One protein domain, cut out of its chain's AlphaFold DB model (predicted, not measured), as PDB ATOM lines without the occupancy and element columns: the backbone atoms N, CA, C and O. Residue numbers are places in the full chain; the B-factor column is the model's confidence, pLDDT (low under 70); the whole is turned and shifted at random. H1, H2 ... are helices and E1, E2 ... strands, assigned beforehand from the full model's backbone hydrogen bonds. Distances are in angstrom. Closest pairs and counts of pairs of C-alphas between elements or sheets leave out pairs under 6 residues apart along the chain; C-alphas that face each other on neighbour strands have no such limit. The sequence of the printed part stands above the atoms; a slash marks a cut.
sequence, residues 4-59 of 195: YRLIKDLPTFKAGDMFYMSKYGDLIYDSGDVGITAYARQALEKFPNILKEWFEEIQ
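AT A GLANCE: This is residues 4 to 59 of the 195 residues of an uncharacterized protein of Candidatus Saccharibacteria bacterium oral taxon 488 (UniProt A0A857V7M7). Five short strands make a small, strongly twisted and curled sheet, and two short helices, H1 and H2, bridge from its edge strand E4 back to its other edge strand E5, so that the chain goes round in a loose ring. A long loop, residues 7 to 17, joins E1 to E2. The printed part has 56 residues, with E1, E2, E3, E4, H1, H2 and E5 in that order along the chain; the sheet's order is E4, E3, E2, E1, E5, all antiparallel, and the class is mixed, helices and strands. The whole is compact, with a radius of gyration of the C-alphas of 10.5 A, and rounded, spanning 26 by 24 by 24 A.

IN THESE COORDINATES: Find C-alpha 4 at (452.305, 437.828, 321.276), where E1 begins; it runs over residues 4 to 6, 6.5 A. Next come E2, residues 18 to 21, 10.7 A; E3, residues 27 to 29, 6.8 A; and E4, residues 36 to 39, 9.1 A. At C-alpha 41, (451.229, 432.219, 334.997), H1 begins and runs to residue 46, 8.7 A. H2 holds residues 50 to 53, 5.5 A. E5, residues 55 to 58, 9.1 A, ends at C-alpha 58, (448.738, 438.818, 317.352).

HOW THE PARTS SIT: Look first at E1 to E4, a meander, each strand the antiparallel neighbour of the one before; its hairpins are E1 and E2, E2 and E3, E3 and E4. Between E1 and E2, N 4 and O 19 are 2.8 A apart, within hydrogen-bond range. Between E2 and E3, N 28 and O 20 are 2.8 A apart; between E3 and E4, N 29 and O 36 are 2.8 A apart. E2 is staggered, pairing with E1 over residues 18 to 19 and with E3 over residues 19 to 21. On the other side of E1 is E5, antiparallel at 145 degrees, with N 56 and O 5 at 2.8 A. From edge to edge the strands' lines turn by 118 degrees and the way across the sheet by 81 degrees. H2 is on the sheet, at a height over the sheet of 8.3 A, and lies over none of the strands, but only just: 2 of its 4 C-alphas fall on E1. H1 is not on the sheet, but only just, with 4 pairs of C-alphas within 10 A. H1 and H2 are close but not clearly touching; their closest C-alphas, of Leu 44 and Ile 50, are 6.9 A apart. H1 and E5 are apart. In H1 every O i to N i+4 pair is within hydrogen-bond range, and H2 is too short for such a pair.

THE WHOLE: The two C-alphas farthest apart, of Asp 33 and Lys 46, are 28.8 A apart. The printed part has no cut, and the one long link is E1 to E2, with 11 residues between them. Mean pLDDT of the printed part is 88.1; look at residues 32 to 34 and residue 59 for values under 70.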
ATOM      1  N   TYR A   4     451.856 436.512 320.851       90.75
ATOM      2  CA  TYR A   4     452.305 437.828 321.276       90.75
ATOM      3  C   TYR A   4     453.631 438.156 320.599       90.75
ATOM      4  O   TYR A   4     454.514 437.302 320.533       90.75
ATOM      5  N   ARG A   5     453.783 439.392 320.126       92.06
ATOM      6  CA  ARG A   5     455.056 439.940 319.651       92.06
ATOM      7  C   ARG A   5     455.584 440.934 320.666       92.06
ATOM      8  O   ARG A   5     454.843 441.802 321.116       92.06
ATOM      9  N   LEU A   6     456.855 440.830 321.030       95.06
ATOM     10  CA  LEU A   6     457.480 441.786 321.935       95.06
ATOM     11  C   LEU A   6     457.726 443.118 321.212       95.06
ATOM     12  O   LEU A   6     458.352 443.140 320.156       95.06
ATOM     13  N   ILE A   7     457.267 444.236 321.778       95.06
ATOM     14  CA  ILE A   7     457.352 445.556 321.111       95.06
ATOM     15  C   ILE A   7     458.591 446.369 321.507       95.06
ATOM     16  O   ILE A   7     458.832 447.443 320.960       95.06
ATOM     17  N   LYS A   8     459.377 445.887 322.474       91.69
ATOM     18  CA  LYS A   8     460.575 446.567 322.985       91.69
ATOM     19  C   LYS A   8     461.637 445.576 323.442       91.69
ATOM     20  O   LYS A   8     461.317 444.457 323.819       91.69
ATOM     21  N   ASP A   9     462.885 446.016 323.501       94.12
ATOM     22  CA  ASP A   9     463.967 445.203 324.052       94.12
ATOM     23  C   ASP A   9     463.795 444.969 325.564       94.12
ATOM     24  O   ASP A   9     463.499 445.884 326.339       94.12
ATOM     25  N   LEU A  10     464.034 443.729 325.982       91.00
ATOM     26  CA  LEU A  10     464.151 443.290 327.368       91.00
ATOM     27  C   LEU A  10     465.572 442.749 327.614       91.00
ATOM     28  O   LEU A  10     466.297 442.451 326.666       91.00
ATOM     29  N   PRO A  11     466.000 442.570 328.878       90.44
ATOM     30  CA  PRO A  11     467.332 442.034 329.174       90.44
ATOM     31  C   PRO A  11     467.631 440.673 328.523       90.44
ATOM     32  O   PRO A  11     468.787 440.371 328.249       90.44
ATOM     33  N   THR A  12     466.596 439.863 328.279       88.06
ATOM     34  CA  THR A  12     466.717 438.488 327.759       88.06
ATOM     35  C   THR A  12     466.120 438.313 326.358       88.06
ATOM     36  O   THR A  12     466.401 437.311 325.717       88.06
ATOM     37  N   PHE A  13     465.331 439.276 325.871       91.38
ATOM     38  CA  PHE A  13     464.552 439.164 324.630       91.38
ATOM     39  C   PHE A  13     464.632 440.458 323.821       91.38
ATOM     40  O   PHE A  13     464.791 441.540 324.387       91.38
ATOM     41  N   LYS A  14     464.518 440.364 322.503       92.50
ATOM     42  CA  LYS A  14     464.610 441.488 321.571       92.50
ATOM     43  C   LYS A  14     463.255 441.863 320.999       92.50
ATOM     44  O   LYS A  14     462.383 441.016 320.828       92.50
ATOM     45  N   ALA A  15     463.068 443.147 320.704       93.81
ATOM     46  CA  ALA A  15     461.873 443.604 320.008       93.81
ATOM     47  C   ALA A  15     461.679 442.795 318.712       93.81
ATOM     48  O   ALA A  15     462.623 442.589 317.952       93.81
ATOM     49  N   GLY A  16     460.455 442.328 318.477       88.94
ATOM     50  CA  GLY A  16     460.115 441.406 317.393       88.94
ATOM     51  C   GLY A  16     460.088 439.928 317.792       88.94
ATOM     52  O   GLY A  16     459.498 439.141 317.056       88.94
ATOM     53  N   ASP A  17     460.643 439.554 318.951       92.75
ATOM     54  CA  ASP A  17     460.576 438.182 319.458       92.75
ATOM     55  C   ASP A  17     459.125 437.716 319.650       92.75
ATOM     56  O   ASP A  17     458.244 438.478 320.069       92.75
ATOM     57  N   MET A  18     458.892 436.437 319.351       91.69
ATOM     58  CA  MET A  18     457.570 435.821 319.319       91.69
ATOM     59  C   MET A  18     457.321 434.967 320.560       91.69
ATOM     60  O   MET A  18     458.204 434.271 321.058       91.69
ATOM     61  N   PHE A  19     456.093 435.026 321.065       93.12
ATOM     62  CA  PHE A  19     455.671 434.332 322.273       93.12
ATOM     63  C   PHE A  19     454.270 433.750 322.097       93.12
ATOM     64  O   PHE A  19     453.452 434.270 321.336       93.12
ATOM     65  N   TYR A  20     453.949 432.703 322.849       90.12
ATOM     66  CA  TYR A  20     452.605 432.136 322.895       90.12
ATOM     67  C   TYR A  20     452.196 431.754 324.316       90.12
ATOM     68  O   TYR A  20     453.029 431.475 325.178       90.12
ATOM     69  N   MET A  21     450.889 431.716 324.567       89.88
ATOM     70  CA  MET A  21     450.351 431.283 325.860       89.88
ATOM     71  C   MET A  21     450.192 429.769 325.913       89.88
ATOM     72  O   MET A  21     449.422 429.194 325.140       89.88
ATOM     73  N   SER A  22     450.884 429.133 326.858       87.31
ATOM     74  CA  SER A  22     450.757 427.707 327.154       87.31
ATOM     75  C   SER A  22     449.336 427.363 327.615       87.31
ATOM     76  O   SER A  22     448.589 428.208 328.114       87.31
ATOM     77  N   LYS A  23     448.968 426.077 327.534       83.94
ATOM     78  CA  LYS A  23     447.688 425.577 328.070       83.94
ATOM     79  C   LYS A  23     447.508 425.817 329.578       83.94
ATOM     80  O   LYS A  23     446.385 425.765 330.065       83.94
ATOM     81  N   TYR A  24     448.598 426.054 330.308       87.12
ATOM     82  CA  TYR A  24     448.588 426.315 331.747       87.12
ATOM     83  C   TYR A  24     448.620 427.809 332.089       87.12
ATOM     84  O   TYR A  24     448.525 428.162 333.264       87.12
ATOM     85  N   GLY A  25     448.674 428.684 331.080       87.50
ATOM     86  CA  GLY A  25     448.671 430.132 331.261       87.50
ATOM     87  C   GLY A  25     450.061 430.753 331.408       87.50
ATOM     88  O   GLY A  25     450.153 431.886 331.869       87.50
ATOM     89  N   ASP A  26     451.125 430.037 331.047       92.00
ATOM     90  CA  ASP A  26     452.486 430.581 331.023       92.00
ATOM     91  C   ASP A  26     452.767 431.243 329.671       92.00
ATOM     92  O   ASP A  26     452.339 430.730 328.635       92.00
ATOM     93  N   LEU A  27     453.521 432.342 329.668       93.06
ATOM     94  CA  LEU A  27     454.031 432.942 328.440       93.06
ATOM     95  C   LEU A  27     455.329 432.238 328.045       93.06
ATOM     96  O   LEU A  27     456.316 432.257 328.787       93.06
ATOM     97  N   ILE A  28     455.316 431.622 326.871       93.56
ATOM     98  CA  ILE A  28     456.417 430.835 326.332       93.56
ATOM     99  C   ILE A  28     457.067 431.613 325.195       93.56
ATOM    100  O   ILE A  28     456.370 432.076 324.299       93.56
ATOM    101  N   TYR A  29     458.388 431.753 325.244       92.06
ATOM    102  CA  TYR A  29     459.198 432.254 324.142       92.06
ATOM    103  C   TYR A  29     459.277 431.201 323.037       92.06
ATOM    104  O   TYR A  29     459.651 430.049 323.292       92.06
ATOM    105  N   ASP A  30     458.909 431.606 321.827       84.69
ATOM    106  CA  ASP A  30     458.885 430.765 320.639       84.69
ATOM    107  C   ASP A  30     460.243 430.820 319.929       84.69
ATOM    108  O   ASP A  30     460.492 431.666 319.073       84.69
ATOM    109  N   SER A  31     461.153 429.934 320.342       77.44
ATOM    110  CA  SER A  31     462.509 429.840 319.784       77.44
ATOM    111  C   SER A  31     462.614 428.930 318.550       77.44
ATOM    112  O   SER A  31     463.718 428.664 318.080       77.44
ATOM    113  N   GLY A  32     461.490 428.419 318.032       63.25
ATOM    114  CA  GLY A  32     461.437 427.490 316.895       63.25
ATOM    115  C   GLY A  32     461.633 426.009 317.254       63.25
ATOM    116  O   GLY A  32     460.920 425.170 316.713       63.25
ATOM    117  N   ASP A  33     462.524 425.681 318.199       58.62
ATOM    118  CA  ASP A  33     462.838 424.281 318.556       58.62
ATOM    119  C   ASP A  33     462.245 423.846 319.906       58.62
ATOM    120  O   ASP A  33     461.613 422.792 320.023       58.62
ATOM    121  N   VAL A  34     462.447 424.647 320.958       68.81
ATOM    122  CA  VAL A  34     461.956 424.356 322.314       68.81
ATOM    123  C   VAL A  34     461.375 425.625 322.921       68.81
ATOM    124  O   VAL A  34     462.053 426.642 323.065       68.81
ATOM    125  N   GLY A  35     460.104 425.564 323.315       74.56
ATOM    126  CA  GLY A  35     459.457 426.665 324.018       74.56
ATOM    127  C   GLY A  35     460.083 426.880 325.396       74.56
ATOM    128  O   GLY A  35     460.032 425.989 326.246       74.56
ATOM    129  N   ILE A  36     460.652 428.061 325.638       85.94
ATOM    130  CA  ILE A  36     461.224 428.423 326.942       85.94
ATOM    131  C   ILE A  36     460.195 429.248 327.705       85.94
ATOM    132  O   ILE A  36     459.640 430.203 327.173       85.94
ATOM    133  N   THR A  37     459.928 428.909 328.967       91.12
ATOM    134  CA  THR A  37     459.023 429.728 329.788       91.12
ATOM    135  C   THR A  37     459.657 431.090 330.052       91.12
ATOM    136  O   THR A  37     460.639 431.180 330.785       91.12
ATOM    137  N   ALA A  38     459.090 432.142 329.464       91.56
ATOM    138  CA  ALA A  38     459.520 433.519 329.676       91.56
ATOM    139  C   ALA A  38     458.905 434.085 330.961       91.56
ATOM    140  O   ALA A  38     459.608 434.643 331.802       91.56
ATOM    141  N   TYR A  39     457.598 433.878 331.144       92.12
ATOM    142  CA  TYR A  39     456.880 434.266 332.356       92.12
ATOM    143  C   TYR A  39     455.905 433.170 332.769       92.12
ATOM    144  O   TYR A  39     455.029 432.782 332.001       92.12
ATOM    145  N   ALA A  40     456.021 432.699 334.009       92.38
ATOM    146  CA  ALA A  40     455.042 431.780 334.575       92.38
ATOM    147  C   ALA A  40     453.696 432.483 334.801       92.38
ATOM    148  O   ALA A  40     453.656 433.677 335.120       92.38
ATOM    149  N   ARG A  41     452.594 431.731 334.749       91.88
ATOM    150  CA  ARG A  41     451.229 432.219 334.997       91.88
ATOM    151  C   ARG A  41     451.125 433.063 336.268       91.88
ATOM    152  O   ARG A  41     450.536 434.137 336.262       91.88
ATOM    153  N   GLN A  42     451.758 432.606 337.347       91.06
ATOM    154  CA  GLN A  42     451.768 433.296 338.642       91.06
ATOM    155  C   GLN A  42     452.416 434.688 338.571       91.06
ATOM    156  O   GLN A  42     452.025 435.590 339.310       91.06
ATOM    157  N   ALA A  43     453.416 434.876 337.705       90.75
ATOM    158  CA  ALA A  43     454.046 436.176 337.495       90.75
ATOM    159  C   ALA A  43     453.124 437.107 336.696       90.75
ATOM    160  O   ALA A  43     452.976 438.269 337.063       90.75
ATOM    161  N   LEU A  44     452.448 436.587 335.670       91.19
ATOM    162  CA  LEU A  44     451.477 437.351 334.881       91.19
ATOM    163  C   LEU A  44     450.264 437.781 335.718       91.19
ATOM    164  O   LEU A  44     449.795 438.903 335.578       91.19
ATOM    165  N   GLU A  45     449.790 436.931 336.634       89.88
ATOM    166  CA  GLU A  45     448.711 437.280 337.572       89.88
ATOM    167  C   GLU A  45     449.123 438.398 338.541       89.88
ATOM    168  O   GLU A  45     448.329 439.289 338.839       89.88
ATOM    169  N   LYS A  46     450.374 438.378 339.019       92.44
ATOM    170  CA  LYS A  46     450.916 439.426 339.899       92.44
ATOM    171  C   LYS A  46     451.190 440.737 339.165       92.44
ATOM    172  O   LYS A  46     451.116 441.799 339.778       92.44
ATOM    173  N   PHE A  47     451.501 440.665 337.873       90.69
ATOM    174  CA  PHE A  47     451.853 441.808 337.034       90.69
ATOM    175  C   PHE A  47     451.019 441.805 335.740       90.69
ATOM    176  O   PHE A  47     451.551 441.577 334.650       90.69
ATOM    177  N   PRO A  48     449.706 442.086 335.831       84.69
ATOM    178  CA  PRO A  48     448.768 441.901 334.719       84.69
ATOM    179  C   PRO A  48     449.034 442.820 333.520       84.69
ATOM    180  O   PRO A  48     448.588 442.540 332.408       84.69
ATOM    181  N   ASN A  49     449.771 443.914 333.724       89.88
ATOM    182  CA  ASN A  49     450.064 444.881 332.672       89.88
ATOM    183  C   ASN A  49     451.217 444.460 331.753       89.88
ATOM    184  O   ASN A  49     451.346 445.045 330.682       89.88
ATOM    185  N   ILE A  50     452.013 443.440 332.109       89.38
ATOM    186  CA  ILE A  50     453.157 442.992 331.294       89.38
ATOM    187  C   ILE A  50     452.721 442.715 329.851       89.38
ATOM    188  O   ILE A  50     453.322 443.241 328.918       89.38
ATOM    189  N   LEU A  51     451.635 441.956 329.661       88.56
ATOM    190  CA  LEU A  51     451.138 441.600 328.327       88.56
ATOM    191  C   LEU A  51     450.605 442.798 327.533       88.56
ATOM    192  O   LEU A  51     450.636 442.759 326.313       88.56
ATOM    193  N   LYS A  52     450.113 443.843 328.205       88.44
ATOM    194  CA  LYS A  52     449.548 445.028 327.540       88.44
ATOM    195  C   LYS A  52     450.609 446.058 327.181       88.44
ATOM    196  O   LYS A  52     450.496 446.735 326.172       88.44
ATOM    197  N   GLU A  53     451.601 446.224 328.049       91.62
ATOM    198  CA  GLU A  53     452.600 447.279 327.904       91.62
ATOM    199  C   GLU A  53     453.814 446.826 327.094       91.62
ATOM    200  O   GLU A  53     454.543 447.665 326.566       91.62
ATOM    201  N   TRP A  54     454.141 445.529 327.113       93.62
ATOM    202  CA  TRP A  54     455.402 445.026 326.555       93.62
ATOM    203  C   TRP A  54     455.186 444.171 325.307       93.62
ATOM    204  O   TRP A  54     456.151 443.903 324.595       93.62
ATOM    205  N   PHE A  55     453.944 443.780 325.016       93.31
ATOM    206  CA  PHE A  55     453.615 442.905 323.900       93.31
ATOM    207  C   PHE A  55     452.428 443.432 323.092       93.31
ATOM    208  O   PHE A  55     451.536 444.095 323.613       93.31
ATOM    209  N   GLU A  56     452.419 443.079 321.814       90.81
ATOM    210  CA  GLU A  56     451.293 443.206 320.897       90.81
ATOM    211  C   GLU A  56     450.649 441.820 320.741       90.81
ATOM    212  O   GLU A  56     451.337 440.857 320.394       90.81
ATOM    213  N   GLU A  57     449.350 441.681 321.039       88.69
ATOM    214  CA  GLU A  57     448.618 440.421 320.820       88.69
ATOM    215  C   GLU A  57     448.384 440.234 319.318       88.69
ATOM    216  O   GLU A  57     447.687 441.025 318.683       88.69
ATOM    217  N   ILE A  58     448.951 439.171 318.752       80.50
ATOM    218  CA  ILE A  58     448.738 438.818 317.352       80.50
ATOM    219  C   ILE A  58     447.371 438.152 317.250       80.50
ATOM    220  O   ILE A  58     447.158 437.046 317.759       80.50
ATOM    221  N   GLN A  59     446.455 438.830 316.566       67.31
ATOM    222  CA  GLN A  59     445.198 438.243 316.129       67.31
ATOM    223  C   GLN A  59     445.506 437.262 314.997       67.31
ATOM    224  O   GLN A  59     445.694 437.649 313.847       67.31
TER     225      GLN A  59